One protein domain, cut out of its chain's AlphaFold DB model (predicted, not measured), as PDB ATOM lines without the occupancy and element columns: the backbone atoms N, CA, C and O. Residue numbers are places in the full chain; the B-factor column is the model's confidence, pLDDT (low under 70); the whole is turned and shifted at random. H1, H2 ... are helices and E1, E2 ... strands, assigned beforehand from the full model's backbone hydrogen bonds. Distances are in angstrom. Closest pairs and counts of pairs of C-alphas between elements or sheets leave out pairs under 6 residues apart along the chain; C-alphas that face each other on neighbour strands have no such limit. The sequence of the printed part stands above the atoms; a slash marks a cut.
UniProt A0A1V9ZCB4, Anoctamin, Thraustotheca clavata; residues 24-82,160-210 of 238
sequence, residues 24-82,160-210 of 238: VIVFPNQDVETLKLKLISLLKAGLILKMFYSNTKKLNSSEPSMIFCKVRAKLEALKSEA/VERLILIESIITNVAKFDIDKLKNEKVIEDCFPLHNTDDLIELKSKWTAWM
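This is residues 24 to 82 and 160 to 210 of the 238 residues of the protein "Anoctamin" of Thraustotheca clavata (UniProt A0A1V9ZCB4). A twisted four-stranded sheet forms two layers with helices H1, H3 and H4 over one face, its other face bare, while H5 sticks out beyond E4 as a free arm. H2 packs on H3 beyond one end of the sheet; the long loop of the E2 to E3 hairpin extends beyond the other. The printed part has 110 residues, with named elements in the order E1 H1 E2 E3 H2 H3 H4 E4 H5; the sheet runs E2 E3 E1 E4, all antiparallel. The class is mixed, helices and strands; the whole is loose, radius of gyration of the C-alphas 16.5 A, spans 51 by 36 by 23 A.

E1, residues 24 to 28, H1, residues 32 to 44, and E2, residues 47 to 53, form a split strand-helix-strand unit, its strands running the same way with E3, residues 66 to 73, between them; its crossover is right-handed. H1 is on the sheet at a height of 8.8 A, along the strands, 10 degrees from E1 on the local plane; its closest C-alphas to E2 are Leu 43 and Leu 49, 7.3 A. Hairpin E2 and E3 has N 48 and O 72 at 2.8 A; E3 and E1 have N 25 and O 69 at 2.9 A. H2, residues 75 to 82, touches H3, residues 160 to 173, about perpendicular at 79 degrees; the closest C-alphas, of Leu 78 and Leu 165, are 6.1 A apart. H3 is on the same face as H1, slantwise, 56 degrees from E3 on the local plane. H4, residues 178 to 183, is on the sheet; its closest C-alphas to E4, residues 189 to 192, are Lys 182 and Asp 189, 6.7 A. E1 and E4 have N 24 and O 191 at 2.9 A. H5, residues 196 to 210, stands free. In these five helices every O i to N i+4 pair is within hydrogen-bond range.

E1 begins at C-alpha 24 (0.339, 306.467, -3.762). E3 measures 22.9 A and H5 20.7 A, ending at C-alpha 210 (-31.073, 301.378, 1.069).

The C-alphas farthest apart, of Glu 33 and Met 210, are 51.6 A apart. Residues 83 to 159 are not printed; C-alphas 82 and 160 are 12.7 A apart across the cut. The E2 to E3 link is long, 12 residues. Residues 209 to 210 have pLDDT under 70.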
ATOM      1  N   VAL A  24      -0.456 306.554  -2.539       95.88
ATOM      2  CA  VAL A  24       0.339 306.467  -3.762       95.88
ATOM      3  C   VAL A  24       0.713 307.870  -4.206       95.88
ATOM      4  O   VAL A  24      -0.161 308.708  -4.390       95.88
ATOM      5  N   ILE A  25       2.008 308.093  -4.423       95.19
ATOM      6  CA  ILE A  25       2.543 309.285  -5.085       95.19
ATOM      7  C   ILE A  25       2.975 308.881  -6.493       95.19
ATOM      8  O   ILE A  25       3.699 307.897  -6.666       95.19
ATOM      9  N   VAL A  26       2.532 309.624  -7.499       94.94
ATOM     10  CA  VAL A  26       2.815 309.366  -8.911       94.94
ATOM     11  C   VAL A  26       3.835 310.382  -9.407       94.94
ATOM     12  O   VAL A  26       3.592 311.584  -9.372       94.94
ATOM     13  N   PHE A  27       4.971 309.894  -9.889       93.75
ATOM     14  CA  PHE A  27       6.035 310.712 -10.461       93.75
ATOM     15  C   PHE A  27       6.100 310.515 -11.981       93.75
ATOM     16  O   PHE A  27       6.002 309.372 -12.449       93.75
ATOM     17  N   PRO A  28       6.331 311.579 -12.766       92.06
ATOM     18  CA  PRO A  28       6.698 311.430 -14.164       92.06
ATOM     19  C   PRO A  28       8.101 310.815 -14.257       92.06
ATOM     20  O   PRO A  28       9.009 311.167 -13.501       92.06
ATOM     21  N   ASN A  29       8.314 309.891 -15.195       87.69
ATOM     22  CA  ASN A  29       9.628 309.276 -15.387       87.69
ATOM     23  C   ASN A  29      10.554 310.216 -16.181       87.69
ATOM     24  O   ASN A  29      10.768 310.000 -17.371       87.69
ATOM     25  N   GLN A  30      11.034 311.303 -15.576       79.94
ATOM     26  CA  GLN A  30      11.859 312.309 -16.262       79.94
ATOM     27  C   GLN A  30      13.255 312.444 -15.649       79.94
ATOM     28  O   GLN A  30      14.235 312.158 -16.330       79.94
ATOM     29  N   ASP A  31      13.340 312.846 -14.377       83.06
ATOM     30  CA  ASP A  31      14.607 313.105 -13.687       83.06
ATOM     31  C   ASP A  31      14.788 312.208 -12.455       83.06
ATOM     32  O   ASP A  31      14.048 312.282 -11.470       83.06
ATOM     33  N   VAL A  32      15.823 311.370 -12.513       86.50
ATOM     34  CA  VAL A  32      16.180 310.418 -11.461       86.50
ATOM     35  C   VAL A  32      16.760 311.123 -10.232       86.50
ATOM     36  O   VAL A  32      16.534 310.661  -9.113       86.50
ATOM     37  N   GLU A  33      17.487 312.231 -10.394       88.12
ATOM     38  CA  GLU A  33      18.135 312.917  -9.267       88.12
ATOM     39  C   GLU A  33      17.124 313.711  -8.438       88.12
ATOM     40  O   GLU A  33      17.076 313.553  -7.213       88.12
ATOM     41  N   THR A  34      16.232 314.470  -9.085       86.56
ATOM     42  CA  THR A  34      15.112 315.119  -8.384       86.56
ATOM     43  C   THR A  34      14.246 314.089  -7.661       86.56
ATOM     44  O   THR A  34      13.921 314.279  -6.485       86.56
ATOM     45  N   LEU A  35      13.934 312.958  -8.305       89.56
ATOM     46  CA  LEU A  35      13.184 311.871  -7.676       89.56
ATOM     47  C   LEU A  35      13.897 311.344  -6.423       89.56
ATOM     48  O   LEU A  35      13.284 311.259  -5.360       89.56
ATOM     49  N   LYS A  36      15.197 311.035  -6.502       91.31
ATOM     50  CA  LYS A  36      15.977 310.551  -5.349       91.31
ATOM     51  C   LYS A  36      15.927 311.522  -4.171       91.31
ATOM     52  O   LYS A  36      15.680 311.085  -3.049       91.31
ATOM     53  N   LEU A  37      16.116 312.821  -4.407       91.56
ATOM     54  CA  LEU A  37      16.079 313.837  -3.345       91.56
ATOM     55  C   LEU A  37      14.725 313.863  -2.623       91.56
ATOM     56  O   LEU A  37      14.676 313.921  -1.393       91.56
ATOM     57  N   LYS A  38      13.630 313.759  -3.382       91.81
ATOM     58  CA  LYS A  38      12.260 313.694  -2.856       91.81
ATOM     59  C   LYS A  38      11.983 312.403  -2.081       91.81
ATOM     60  O   LYS A  38      11.383 312.438  -1.010       91.81
ATOM     61  N   LEU A  39      12.460 311.261  -2.565       93.06
ATOM     62  CA  LEU A  39      12.313 309.992  -1.847       93.06
ATOM     63  C   LEU A  39      13.102 309.999  -0.531       93.06
ATOM     64  O   LEU A  39      12.620 309.500   0.483       93.06
ATOM     65  N   ILE A  40      14.289 310.613  -0.514       94.00
ATOM     66  CA  ILE A  40      15.102 310.745   0.701       94.00
ATOM     67  C   ILE A  40      14.383 311.586   1.762       94.00
ATOM     68  O   ILE A  40      14.443 311.224   2.938       94.00
ATOM     69  N   SER A  41      13.699 312.680   1.397       93.69
ATOM     70  CA  SER A  41      12.962 313.486   2.384       93.69
ATOM     71  C   SER A  41      11.811 312.703   3.017       93.69
ATOM     72  O   SER A  41      11.640 312.750   4.234       93.69
ATOM     73  N   LEU A  42      11.088 311.909   2.222       94.44
ATOM     74  CA  LEU A  42      10.022 311.026   2.708       94.44
ATOM     75  C   LEU A  42      10.568 309.921   3.631       94.44
ATOM     76  O   LEU A  42      10.023 309.693   4.710       94.44
ATOM     77  N   LEU A  43      11.679 309.273   3.262       95.25
ATOM     78  CA  LEU A  43      12.323 308.250   4.100       95.25
ATOM     79  C   LEU A  43      12.821 308.827   5.433       95.25
ATOM     80  O   LEU A  43      12.649 308.202   6.481       95.25
ATOM     81  N   LYS A  44      13.406 310.033   5.415       94.00
ATOM     82  CA  LYS A  44      13.854 310.740   6.628       94.00
ATOM     83  C   LYS A  44      12.700 311.089   7.570       94.00
ATOM     84  O   LYS A  44      12.917 311.140   8.774       94.00
ATOM     85  N   ALA A  45      11.491 311.273   7.043       93.44
ATOM     86  CA  ALA A  45      10.286 311.508   7.835       93.44
ATOM     87  C   ALA A  45       9.704 310.233   8.482       93.44
ATOM     88  O   ALA A  45       8.664 310.291   9.130       93.44
ATOM     89  N   GLY A  46      10.354 309.072   8.326       92.00
ATOM     90  CA  GLY A  46       9.904 307.809   8.922       92.00
ATOM     91  C   GLY A  46       8.894 307.032   8.071       92.00
ATOM     92  O   GLY A  46       8.320 306.046   8.548       92.00
ATOM     93  N   LEU A  47       8.700 307.438   6.812       94.94
ATOM     94  CA  LEU A  47       7.876 306.722   5.845       94.94
ATOM     95  C   LEU A  47       8.655 305.561   5.215       94.94
ATOM     96  O   LEU A  47       9.876 305.593   5.069       94.94
ATOM     97  N   ILE A  48       7.929 304.520   4.824       94.75
ATOM     98  CA  ILE A  48       8.429 303.383   4.055       94.75
ATOM     99  C   ILE A  48       7.836 303.482   2.656       94.75
ATOM    100  O   ILE A  48       6.632 303.689   2.494       94.75
ATOM    101  N   LEU A  49       8.691 303.301   1.653       95.00
ATOM    102  CA  LEU A  49       8.357 303.500   0.251       95.00
ATOM    103  C   LEU A  49       8.538 302.201  -0.536       95.00
ATOM    104  O   LEU A  49       9.482 301.447  -0.291       95.00
ATOM    105  N   LYS A  50       7.665 301.955  -1.514       94.88
ATOM    106  CA  LYS A  50       7.840 300.892  -2.514       94.88
ATOM    107  C   LYS A  50       7.472 301.411  -3.895       94.88
ATOM    108  O   LYS A  50       6.360 301.886  -4.103       94.88
ATOM    109  N   MET A  51       8.408 301.309  -4.831       92.50
ATOM    110  CA  MET A  51       8.260 301.857  -6.178       92.50
ATOM    111  C   MET A  51       7.839 300.794  -7.191       92.50
ATOM    112  O   MET A  51       8.240 299.634  -7.092       92.50
ATOM    113  N   PHE A  52       7.061 301.218  -8.180       92.62
ATOM    114  CA  PHE A  52       6.587 300.419  -9.302       92.62
ATOM    115  C   PHE A  52       6.590 301.278 -10.564       92.62
ATOM    116  O   PHE A  52       6.288 302.466 -10.509       92.62
ATOM    117  N   TYR A  53       6.892 300.677 -11.708       92.44
ATOM    118  CA  TYR A  53       6.795 301.362 -12.993       92.44
ATOM    119  C   TYR A  53       5.410 301.171 -13.605       92.44
ATOM    120  O   TYR A  53       4.782 300.127 -13.430       92.44
ATOM    121  N   SER A  54       4.939 302.175 -14.341       90.00
ATOM    122  CA  SER A  54       3.727 302.056 -15.142       90.00
ATOM    123  C   SER A  54       3.920 301.083 -16.304       90.00
ATOM    124  O   SER A  54       4.959 301.103 -16.964       90.00
ATOM    125  N   ASN A  55       2.879 300.326 -16.652       87.56
ATOM    126  CA  ASN A  55       2.878 299.528 -17.886       87.56
ATOM    127  C   ASN A  55       2.790 300.399 -19.154       87.56
ATOM    128  O   ASN A  55       3.157 299.956 -20.240       87.56
ATOM    129  N   THR A  56       2.308 301.637 -19.027       86.56
ATOM    130  CA  THR A  56       2.262 302.620 -20.111       86.56
ATOM    131  C   THR A  56       3.663 303.132 -20.425       86.56
ATOM    132  O   THR A  56       4.405 303.541 -19.528       86.56
ATOM    133  N   LYS A  57       4.021 303.117 -21.708       87.12
ATOM    134  CA  LYS A  57       5.312 303.593 -22.217       87.12
ATOM    135  C   LYS A  57       5.189 305.018 -22.746       87.12
ATOM    136  O   LYS A  57       4.104 305.434 -23.150       87.12
ATOM    137  N   LYS A  58       6.292 305.763 -22.757       84.12
ATOM    138  CA  LYS A  58       6.329 307.082 -23.406       84.12
ATOM    139  C   LYS A  58       6.120 306.927 -24.918       84.12
ATOM    140  O   LYS A  58       6.622 305.973 -25.515       84.12
ATOM    141  N   LEU A  59       5.431 307.883 -25.550       75.50
ATOM    142  CA  LEU A  59       5.414 307.993 -27.012       75.50
ATOM    143  C   LEU A  59       6.880 308.074 -27.477       75.50
ATOM    144  O   LEU A  59       7.580 309.012 -27.109       75.50
ATOM    145  N   ASN A  60       7.345 307.092 -28.250       78.56
ATOM    146  CA  ASN A  60       8.698 307.010 -28.830       78.56
ATOM    147  C   ASN A  60       9.830 306.481 -27.925       78.56
ATOM    148  O   ASN A  60      10.994 306.572 -28.311       78.56
ATOM    149  N   SER A  61       9.537 305.885 -26.765       79.25
ATOM    150  CA  SER A  61      10.559 305.182 -25.968       79.25
ATOM    151  C   SER A  61      10.020 303.879 -25.380       79.25
ATOM    152  O   SER A  61       8.827 303.741 -25.122       79.25
ATOM    153  N   SER A  62      10.906 302.904 -25.144       82.94
ATOM    154  CA  SER A  62      10.541 301.700 -24.387       82.94
ATOM    155  C   SER A  62      10.493 301.943 -22.872       82.94
ATOM    156  O   SER A  62      10.164 301.023 -22.119       82.94
ATOM    157  N   GLU A  63      10.816 303.154 -22.421       84.75
ATOM    158  CA  GLU A  63      10.744 303.535 -21.019       84.75
ATOM    159  C   GLU A  63       9.298 303.696 -20.531       84.75
ATOM    160  O   GLU A  63       8.443 304.217 -21.261       84.75
ATOM    161  N   PRO A  64       9.023 303.310 -19.274       87.62
ATOM    162  CA  PRO A  64       7.741 303.575 -18.643       87.62
ATOM    163  C   PRO A  64       7.499 305.085 -18.542       87.62
ATOM    164  O   PRO A  64       8.426 305.875 -18.362       87.62
ATOM    165  N   SER A  65       6.244 305.492 -18.675       89.12
ATOM    166  CA  SER A  65       5.839 306.900 -18.600       89.12
ATOM    167  C   SER A  65       5.852 307.445 -17.170       89.12
ATOM    168  O   SER A  65       6.236 308.596 -16.962       89.12
ATOM    169  N   MET A  66       5.488 306.617 -16.188       92.25
ATOM    170  CA  MET A  66       5.278 307.031 -14.802       92.25
ATOM    171  C   MET A  66       5.888 306.039 -13.810       92.25
ATOM    172  O   MET A  66       6.082 304.852 -14.100       92.25
ATOM    173  N   ILE A  67       6.153 306.543 -12.610       93.44
ATOM    174  CA  ILE A  67       6.638 305.787 -11.459       93.44
ATOM    175  C   ILE A  67       5.630 305.967 -10.327       93.44
ATOM    176  O   ILE A  67       5.389 307.077  -9.860       93.44
ATOM    177  N   PHE A  68       5.053 304.864  -9.867       94.44
ATOM    178  CA  PHE A  68       4.162 304.825  -8.716       94.44
ATOM    179  C   PHE A  68       4.964 304.517  -7.457       94.44
ATOM    180  O   PHE A  68       5.636 303.489  -7.373       94.44
ATOM    181  N   CYS A  69       4.864 305.374  -6.452       94.94
ATOM    182  CA  CYS A  69       5.469 305.182  -5.147       94.94
ATOM    183  C   CYS A  69       4.370 304.923  -4.119       94.94
ATOM    184  O   CYS A  69       3.630 305.832  -3.751       94.94
ATOM    185  N   LYS A  70       4.252 303.679  -3.652       95.38
ATOM    186  CA  LYS A  70       3.400 303.357  -2.508       95.38
ATOM    187  C   LYS A  70       4.077 303.822  -1.228       95.38
ATOM    188  O   LYS A  70       5.272 303.584  -1.043       95.38
ATOM    189  N   VAL A  71       3.293 304.422  -0.346       94.75
ATOM    190  CA  VAL A  71       3.745 304.999   0.917       94.75
ATOM    191  C   VAL A  71       2.996 304.348   2.074       94.75
ATOM    192  O   VAL A  71       1.778 304.162   2.030       94.75
ATOM    193  N   ARG A  72       3.743 304.000   3.119       93.62
ATOM    194  CA  ARG A  72       3.221 303.610   4.433       93.62
ATOM    195  C   ARG A  72       4.089 304.225   5.529       93.62
ATOM    196  O   ARG A  72       5.195 304.680   5.245       93.62
ATOM    197  N   ALA A  73       3.635 304.204   6.775       92.75
ATOM    198  CA  ALA A  73       4.403 304.706   7.914       92.75
ATOM    199  C   ALA A  73       4.691 303.599   8.928       92.75
ATOM    200  O   ALA A  73       3.903 302.671   9.097       92.75
ATOM    201  N   LYS A  74       5.826 303.717   9.622       90.69
ATOM    202  CA  LYS A  74       6.106 302.894  10.805       90.69
ATOM    203  C   LYS A  74       5.176 303.308  11.944       90.69
ATOM    204  O   LYS A  74       4.931 304.501  12.114       90.69
ATOM    205  N   LEU A  75       4.760 302.352  12.774       90.31
ATOM    206  CA  LEU A  75       3.922 302.632  13.943       90.31
ATOM    207  C   LEU A  75       4.530 303.717  14.846       90.31
ATOM    208  O   LEU A  75       3.841 304.645  15.243       90.31
ATOM    209  N   GLU A  76       5.841 303.681  15.078       91.25
ATOM    210  CA  GLU A  76       6.529 304.710  15.869       91.25
ATOM    211  C   GLU A  76       6.444 306.120  15.266       91.25
ATOM    212  O   GLU A  76       6.339 307.099  16.007       91.25
ATOM    213  N   ALA A  77       6.453 306.239  13.935       93.00
ATOM    214  CA  ALA A  77       6.271 307.524  13.263       93.00
ATOM    215  C   ALA A  77       4.829 308.021  13.438       93.00
ATOM    216  O   ALA A  77       4.628 309.185  13.767       93.00
ATOM    217  N   LEU A  78       3.845 307.120  13.321       94.12
ATOM    218  CA  LEU A  78       2.432 307.426  13.567       94.12
ATOM    219  C   LEU A  78       2.195 307.883  15.010       94.12
ATOM    220  O   LEU A  78       1.607 308.935  15.220       94.12
ATOM    221  N   LYS A  79       2.719 307.151  16.001       93.62
ATOM    222  CA  LYS A  79       2.614 307.515  17.423       93.62
ATOM    223  C   LYS A  79       3.264 308.864  17.719       93.62
ATOM    224  O   LYS A  79       2.716 309.669  18.467       93.62
ATOM    225  N   SER A  80       4.444 309.114  17.152       93.94
ATOM    226  CA  SER A  80       5.143 310.396  17.317       93.94
ATOM    227  C   SER A  80       4.343 311.546  16.714       93.94
ATOM    228  O   SER A  80       4.195 312.587  17.352       93.94
ATOM    229  N   GLU A  81       3.791 311.347  15.518       95.56
ATOM    230  CA  GLU A  81       2.986 312.365  14.855       95.56
ATOM    231  C   GLU A  81       1.664 312.613  15.582       95.56
ATOM    232  O   GLU A  81       1.299 313.765  15.792       95.56
ATOM    233  N   ALA A  82       0.987 311.558  16.037       95.56
ATOM    234  CA  ALA A  82      -0.254 311.656  16.797       95.56
ATOM    235  C   ALA A  82      -0.067 312.492  18.068       95.56
ATOM    236  O   ALA A  82      -0.887 313.361  18.359       95.56
ATOM    237  N   VAL A 160      -8.628 305.541   8.931       88.25
ATOM    238  CA  VAL A 160      -8.757 306.985   8.678       88.25
ATOM    239  C   VAL A 160      -7.768 307.803   9.501       88.25
ATOM    240  O   VAL A 160      -7.103 308.674   8.942       88.25
ATOM    241  N   GLU A 161      -7.589 307.509  10.790       91.94
ATOM    242  CA  GLU A 161      -6.572 308.186  11.609       91.94
ATOM    243  C   GLU A 161      -5.174 307.992  11.021       91.94
ATOM    244  O   GLU A 161      -4.383 308.931  10.957       91.94
ATOM    245  N   ARG A 162      -4.873 306.799  10.499       91.94
ATOM    246  CA  ARG A 162      -3.605 306.534   9.810       91.94
ATOM    247  C   ARG A 162      -3.440 307.380   8.555       91.94
ATOM    248  O   ARG A 162      -2.333 307.861   8.322       91.94
ATOM    249  N   LEU A 163      -4.494 307.573   7.761       92.81
ATOM    250  CA  LEU A 163      -4.438 308.455   6.593       92.81
ATOM    251  C   LEU A 163      -4.122 309.897   7.006       92.81
ATOM    252  O   LEU A 163      -3.193 310.480   6.452       92.81
ATOM    253  N   ILE A 164      -4.800 310.415   8.036       93.62
ATOM    254  CA  ILE A 164      -4.566 311.760   8.595       93.62
ATOM    255  C   ILE A 164      -3.121 311.921   9.059       93.62
ATOM    256  O   ILE A 164      -2.449 312.903   8.744       93.62
ATOM    257  N   LEU A 165      -2.627 310.946   9.822       95.38
ATOM    258  CA  LEU A 165      -1.272 310.979  10.358       95.38
ATOM    259  C   LEU A 165      -0.232 310.926   9.240       95.38
ATOM    260  O   LEU A 165       0.732 311.686   9.269       95.38
ATOM    261  N   ILE A 166      -0.419 310.070   8.233       95.19
ATOM    262  CA  ILE A 166       0.516 309.965   7.106       95.19
ATOM    263  C   ILE A 166       0.493 311.234   6.255       95.19
ATOM    264  O   ILE A 166       1.560 311.727   5.895       95.19
ATOM    265  N   GLU A 167      -0.681 311.797   5.979       94.44
ATOM    266  CA  GLU A 167      -0.824 313.077   5.276       94.44
ATOM    267  C   GLU A 167      -0.112 314.211   6.024       94.44
ATOM    268  O   GLU A 167       0.648 314.984   5.430       94.44
ATOM    269  N   SER A 168      -0.270 314.260   7.350       95.31
ATOM    270  CA  SER A 168       0.431 315.221   8.197       95.31
ATOM    271  C   SER A 168       1.949 315.000   8.192       95.31
ATOM    272  O   SER A 168       2.697 315.974   8.099       95.31
ATOM    273  N   ILE A 169       2.435 313.752   8.209       95.88
ATOM    274  CA  ILE A 169       3.873 313.443   8.100       95.88
ATOM    275  C   ILE A 169       4.426 313.901   6.746       95.88
ATOM    276  O   ILE A 169       5.482 314.535   6.702       95.88
ATOM    277  N   ILE A 170       3.728 313.607   5.646       94.88
ATOM    278  CA  ILE A 170       4.131 314.016   4.293       94.88
ATOM    279  C   ILE A 170       4.240 315.546   4.231       94.88
ATOM    280  O   ILE A 170       5.288 316.085   3.868       94.88
ATOM    281  N   THR A 171       3.204 316.255   4.672       93.50
ATOM    282  CA  THR A 171       3.127 317.714   4.535       93.50
ATOM    283  C   THR A 171       4.055 318.442   5.510       93.50
ATOM    284  O   THR A 171       4.831 319.306   5.104       93.50
ATOM    285  N   ASN A 172       4.035 318.078   6.795       93.75
ATOM    286  CA  ASN A 172       4.693 318.846   7.857       93.75
ATOM    287  C   ASN A 172       6.110 318.354   8.180       93.75
ATOM    288  O   ASN A 172       7.012 319.167   8.391       93.75
ATOM    289  N   VAL A 173       6.324 317.034   8.225       93.75
ATOM    290  CA  VAL A 173       7.613 316.445   8.634       93.75
ATOM    291  C   VAL A 173       8.548 316.318   7.437       93.75
ATOM    292  O   VAL A 173       9.682 316.797   7.483       93.75
ATOM    293  N   ALA A 174       8.072 315.728   6.337       93.06
ATOM    294  CA  ALA A 174       8.848 315.617   5.104       93.06
ATOM    295  C   ALA A 174       8.920 316.940   4.322       93.06
ATOM    296  O   ALA A 174       9.716 317.036   3.384       93.06
ATOM    297  N   LYS A 175       8.111 317.946   4.704       92.62
ATOM    298  CA  LYS A 175       7.949 319.229   3.995       92.62
ATOM    299  C   LYS A 175       7.639 319.015   2.513       92.62
ATOM    300  O   LYS A 175       8.181 319.693   1.636       92.62
ATOM    301  N   PHE A 176       6.820 318.005   2.245       91.69
ATOM    302  CA  PHE A 176       6.443 317.580   0.912       91.69
ATOM    303  C   PHE A 176       5.094 318.210   0.565       91.69
ATOM    304  O   PHE A 176       4.043 317.606   0.741       91.69
ATOM    305  N   ASP A 177       5.147 319.465   0.123       91.88
ATOM    306  CA  ASP A 177       3.969 320.214  -0.318       91.88
ATOM    307  C   ASP A 177       3.462 319.642  -1.649       91.88
ATOM    308  O   ASP A 177       4.076 319.829  -2.702       91.88
ATOM    309  N   ILE A 178       2.367 318.886  -1.579       90.94
ATOM    310  CA  ILE A 178       1.796 318.159  -2.714       90.94
ATOM    311  C   ILE A 178       1.338 319.142  -3.798       90.94
ATOM    312  O   ILE A 178       1.658 318.944  -4.970       90.94
ATOM    313  N   ASP A 179       0.651 320.222  -3.426       91.81
ATOM    314  CA  ASP A 179       0.076 321.175  -4.378       91.81
ATOM    315  C   ASP A 179       1.161 321.948  -5.119       91.81
ATOM    316  O   ASP A 179       1.121 322.083  -6.347       91.81
ATOM    317  N   LYS A 180       2.194 322.393  -4.396       93.06
ATOM    318  CA  LYS A 180       3.357 323.034  -5.012       93.06
ATOM    319  C   LYS A 180       4.042 322.105  -6.011       93.06
ATOM    320  O   LYS A 180       4.345 322.522  -7.127       93.06
ATOM    321  N   LEU A 181       4.257 320.844  -5.641       92.12
ATOM    322  CA  LEU A 181       4.941 319.873  -6.499       92.12
ATOM    323  C   LEU A 181       4.110 319.470  -7.722       92.12
ATOM    324  O   LEU A 181       4.693 319.214  -8.777       92.12
ATOM    325  N   LYS A 182       2.776 319.449  -7.611       92.94
ATOM    326  CA  LYS A 182       1.868 319.260  -8.755       92.94
ATOM    327  C   LYS A 182       1.940 320.445  -9.714       92.94
ATOM    328  O   LYS A 182       2.088 320.253 -10.918       92.94
ATOM    329  N   ASN A 183       1.924 321.671  -9.189       93.69
ATOM    330  CA  ASN A 183       2.034 322.888 -10.000       93.69
ATOM    331  C   ASN A 183       3.381 322.988 -10.733       93.69
ATOM    332  O   ASN A 183       3.433 323.393 -11.892       93.69
ATOM    333  N   GLU A 184       4.464 322.562 -10.083       92.00
ATOM    334  CA  GLU A 184       5.808 322.480 -10.672       92.00
ATOM    335  C   GLU A 184       5.984 321.275 -11.620       92.00
ATOM    336  O   GLU A 184       7.050 321.125 -12.217       92.00
ATOM    337  N   LYS A 185       4.959 320.421 -11.782       89.81
ATOM    338  CA  LYS A 185       4.990 319.166 -12.561       89.81
ATOM    339  C   LYS A 185       6.090 318.191 -12.121       89.81
ATOM    340  O   LYS A 185       6.583 317.392 -12.915       89.81
ATOM    341  N   VAL A 186       6.477 318.251 -10.847       91.50
ATOM    342  CA  VAL A 186       7.427 317.310 -10.231       91.50
ATOM    343  C   VAL A 186       6.730 315.999  -9.879       91.50
ATOM    344  O   VAL A 186       7.335 314.933  -9.965       91.50
ATOM    345  N   ILE A 187       5.458 316.076  -9.487       93.38
ATOM    346  CA  ILE A 187       4.579 314.920  -9.307       93.38
ATOM    347  C   ILE A 187       3.339 315.096 -10.177       93.38
ATOM    348  O   ILE A 187       2.889 316.216 -10.402       93.38
ATOM    349  N   GLU A 188       2.791 313.982 -10.646       92.88
ATOM    350  CA  GLU A 188       1.523 313.962 -11.376       92.88
ATOM    351  C   GLU A 188       0.354 313.993 -10.389       92.88
ATOM    352  O   GLU A 188      -0.562 314.805 -10.511       92.88
ATOM    353  N   ASP A 189       0.397 313.124  -9.373       93.44
ATOM    354  CA  ASP A 189      -0.678 313.046  -8.391       93.44
ATOM    355  C   ASP A 189      -0.263 312.395  -7.066       93.44
ATOM    356  O   ASP A 189       0.773 311.733  -6.969       93.44
ATOM    357  N   CYS A 190      -1.101 312.567  -6.047       93.69
ATOM    358  CA  CYS A 190      -0.991 311.904  -4.754       93.69
ATOM    359  C   CYS A 190      -2.394 311.600  -4.222       93.69
ATOM    360  O   CYS A 190      -3.199 312.514  -4.062       93.69
ATOM    361  N   PHE A 191      -2.688 310.331  -3.938       93.81
ATOM    362  CA  PHE A 191      -4.009 309.925  -3.455       93.81
ATOM    363  C   PHE A 191      -3.936 308.777  -2.436       93.81
ATOM    364  O   PHE A 191      -3.015 307.947  -2.495       93.81
ATOM    365  N   PRO A 192      -4.892 308.715  -1.490       93.44
ATOM    366  CA  PRO A 192      -4.987 307.623  -0.532       93.44
ATOM    367  C   PRO A 192      -5.454 306.327  -1.207       93.44
ATOM    368  O   PRO A 192      -6.216 306.335  -2.175       93.44
ATOM    369  N   LEU A 193      -5.003 305.192  -0.682       91.12
ATOM    370  CA  LEU A 193      -5.461 303.862  -1.062       91.12
ATOM    371  C   LEU A 193      -6.620 303.434  -0.166       91.12
ATOM    372  O   LEU A 193      -6.582 303.614   1.049       91.12
ATOM    373  N   HIS A 194      -7.635 302.827  -0.770       84.12
ATOM    374  CA  HIS A 194      -8.766 302.285  -0.028       84.12
ATOM    375  C   HIS A 194      -8.371 301.017   0.734       84.12
ATOM    376  O   HIS A 194      -7.754 300.114   0.160       84.12
ATOM    377  N   ASN A 195      -8.809 300.915   1.990       83.31
ATOM    378  CA  ASN A 195      -8.880 299.635   2.680       83.31
ATOM    379  C   ASN A 195     -10.087 298.861   2.122       83.31
ATOM    380  O   ASN A 195     -11.227 299.331   2.157       83.31
ATOM    381  N   THR A 196      -9.826 297.695   1.532       83.69
ATOM    382  CA  THR A 196     -10.865 296.898   0.873       83.69
ATOM    383  C   THR A 196     -11.854 296.292   1.857       83.69
ATOM    384  O   THR A 196     -13.015 296.118   1.498       83.69
ATOM    385  N   ASP A 197     -11.419 295.984   3.074       82.62
ATOM    386  CA  ASP A 197     -12.256 295.337   4.083       82.62
ATOM    387  C   ASP A 197     -13.242 296.341   4.675       82.62
ATOM    388  O   ASP A 197     -14.446 296.074   4.686       82.62
ATOM    389  N   ASP A 198     -12.758 297.538   5.015       80.75
ATOM    390  CA  ASP A 198     -13.596 298.661   5.450       80.75
ATOM    391  C   ASP A 198     -14.627 299.014   4.366       80.75
ATOM    392  O   ASP A 198     -15.804 299.241   4.649       80.75
ATOM    393  N   LEU A 199     -14.215 298.997   3.091       83.25
ATOM    394  CA  LEU A 199     -15.108 299.261   1.961       83.25
ATOM    395  C   LEU A 199     -16.201 298.190   1.818       83.25
ATOM    396  O   LEU A 199     -17.351 298.518   1.518       83.25
ATOM    397  N   ILE A 200     -15.860 296.911   2.006       85.50
ATOM    398  CA  ILE A 200     -16.821 295.800   1.953       85.50
ATOM    399  C   ILE A 200     -17.818 295.909   3.107       85.50
ATOM    400  O   ILE A 200     -19.027 295.792   2.877       85.50
ATOM    401  N   GLU A 201     -17.336 296.165   4.324       84.69
ATOM    402  CA  GLU A 201     -18.186 296.345   5.500       84.69
ATOM    403  C   GLU A 201     -19.146 297.522   5.300       84.69
ATOM    404  O   GLU A 201     -20.365 297.368   5.442       84.69
ATOM    405  N   LEU A 202     -18.617 298.673   4.883       83.56
ATOM    406  CA  LEU A 202     -19.411 299.871   4.642       83.56
ATOM    407  C   LEU A 202     -20.453 299.639   3.546       83.56
ATOM    408  O   LEU A 202     -21.618 299.998   3.712       83.56
ATOM    409  N   LYS A 203     -20.080 298.983   2.442       86.12
ATOM    410  CA  LYS A 203     -21.013 298.652   1.357       86.12
ATOM    411  C   LYS A 203     -22.125 297.714   1.829       86.12
ATOM    412  O   LYS A 203     -23.278 297.883   1.427       86.12
ATOM    413  N   SER A 204     -21.808 296.742   2.681       85.00
ATOM    414  CA  SER A 204     -22.801 295.837   3.269       85.00
ATOM    415  C   SER A 204     -23.816 296.609   4.119       85.00
ATOM    416  O   SER A 204     -25.023 296.517   3.881       85.00
ATOM    417  N   LYS A 205     -23.334 297.469   5.028       82.88
ATOM    418  CA  LYS A 205     -24.188 298.335   5.859       82.88
ATOM    419  C   LYS A 205     -25.042 299.279   5.010       82.88
ATOM    420  O   LYS A 205     -26.250 299.379   5.213       82.88
ATOM    421  N   TRP A 206     -24.441 299.917   4.008       81.50
ATOM    422  CA  TRP A 206     -25.124 300.874   3.139       81.50
ATOM    423  C   TRP A 206     -26.209 300.220   2.274       81.50
ATOM    424  O   TRP A 206     -27.302 300.758   2.111       81.50
ATOM    425  N   THR A 207     -25.946 299.034   1.721       79.69
ATOM    426  CA  THR A 207     -26.940 298.311   0.908       79.69
ATOM    427  C   THR A 207     -28.089 297.752   1.741       79.69
ATOM    428  O   THR A 207     -29.227 297.753   1.270       79.69
ATOM    429  N   ALA A 208     -27.828 297.324   2.981       74.25
ATOM    430  CA  ALA A 208     -28.882 296.996   3.938       74.25
ATOM    431  C   ALA A 208     -29.747 298.228   4.248       74.25
ATOM    432  O   ALA A 208     -30.973 298.134   4.280       74.25
ATOM    433  N   TRP A 209     -29.120 299.397   4.382       64.75
ATOM    434  CA  TRP A 209     -29.815 300.648   4.655       64.75
ATOM    435  C   TRP A 209     -30.702 301.118   3.494       64.75
ATOM    436  O   TRP A 209     -31.861 301.448   3.729       64.75
ATOM    437  N   MET A 210     -30.238 301.044   2.239       58.88
ATOM    438  CA  MET A 210     -31.073 301.378   1.069       58.88
ATOM    439  C   MET A 210     -32.313 300.478   0.922       58.88
ATOM    440  O   MET A 210     -33.274 300.852   0.254       58.88
TER     441      MET A 210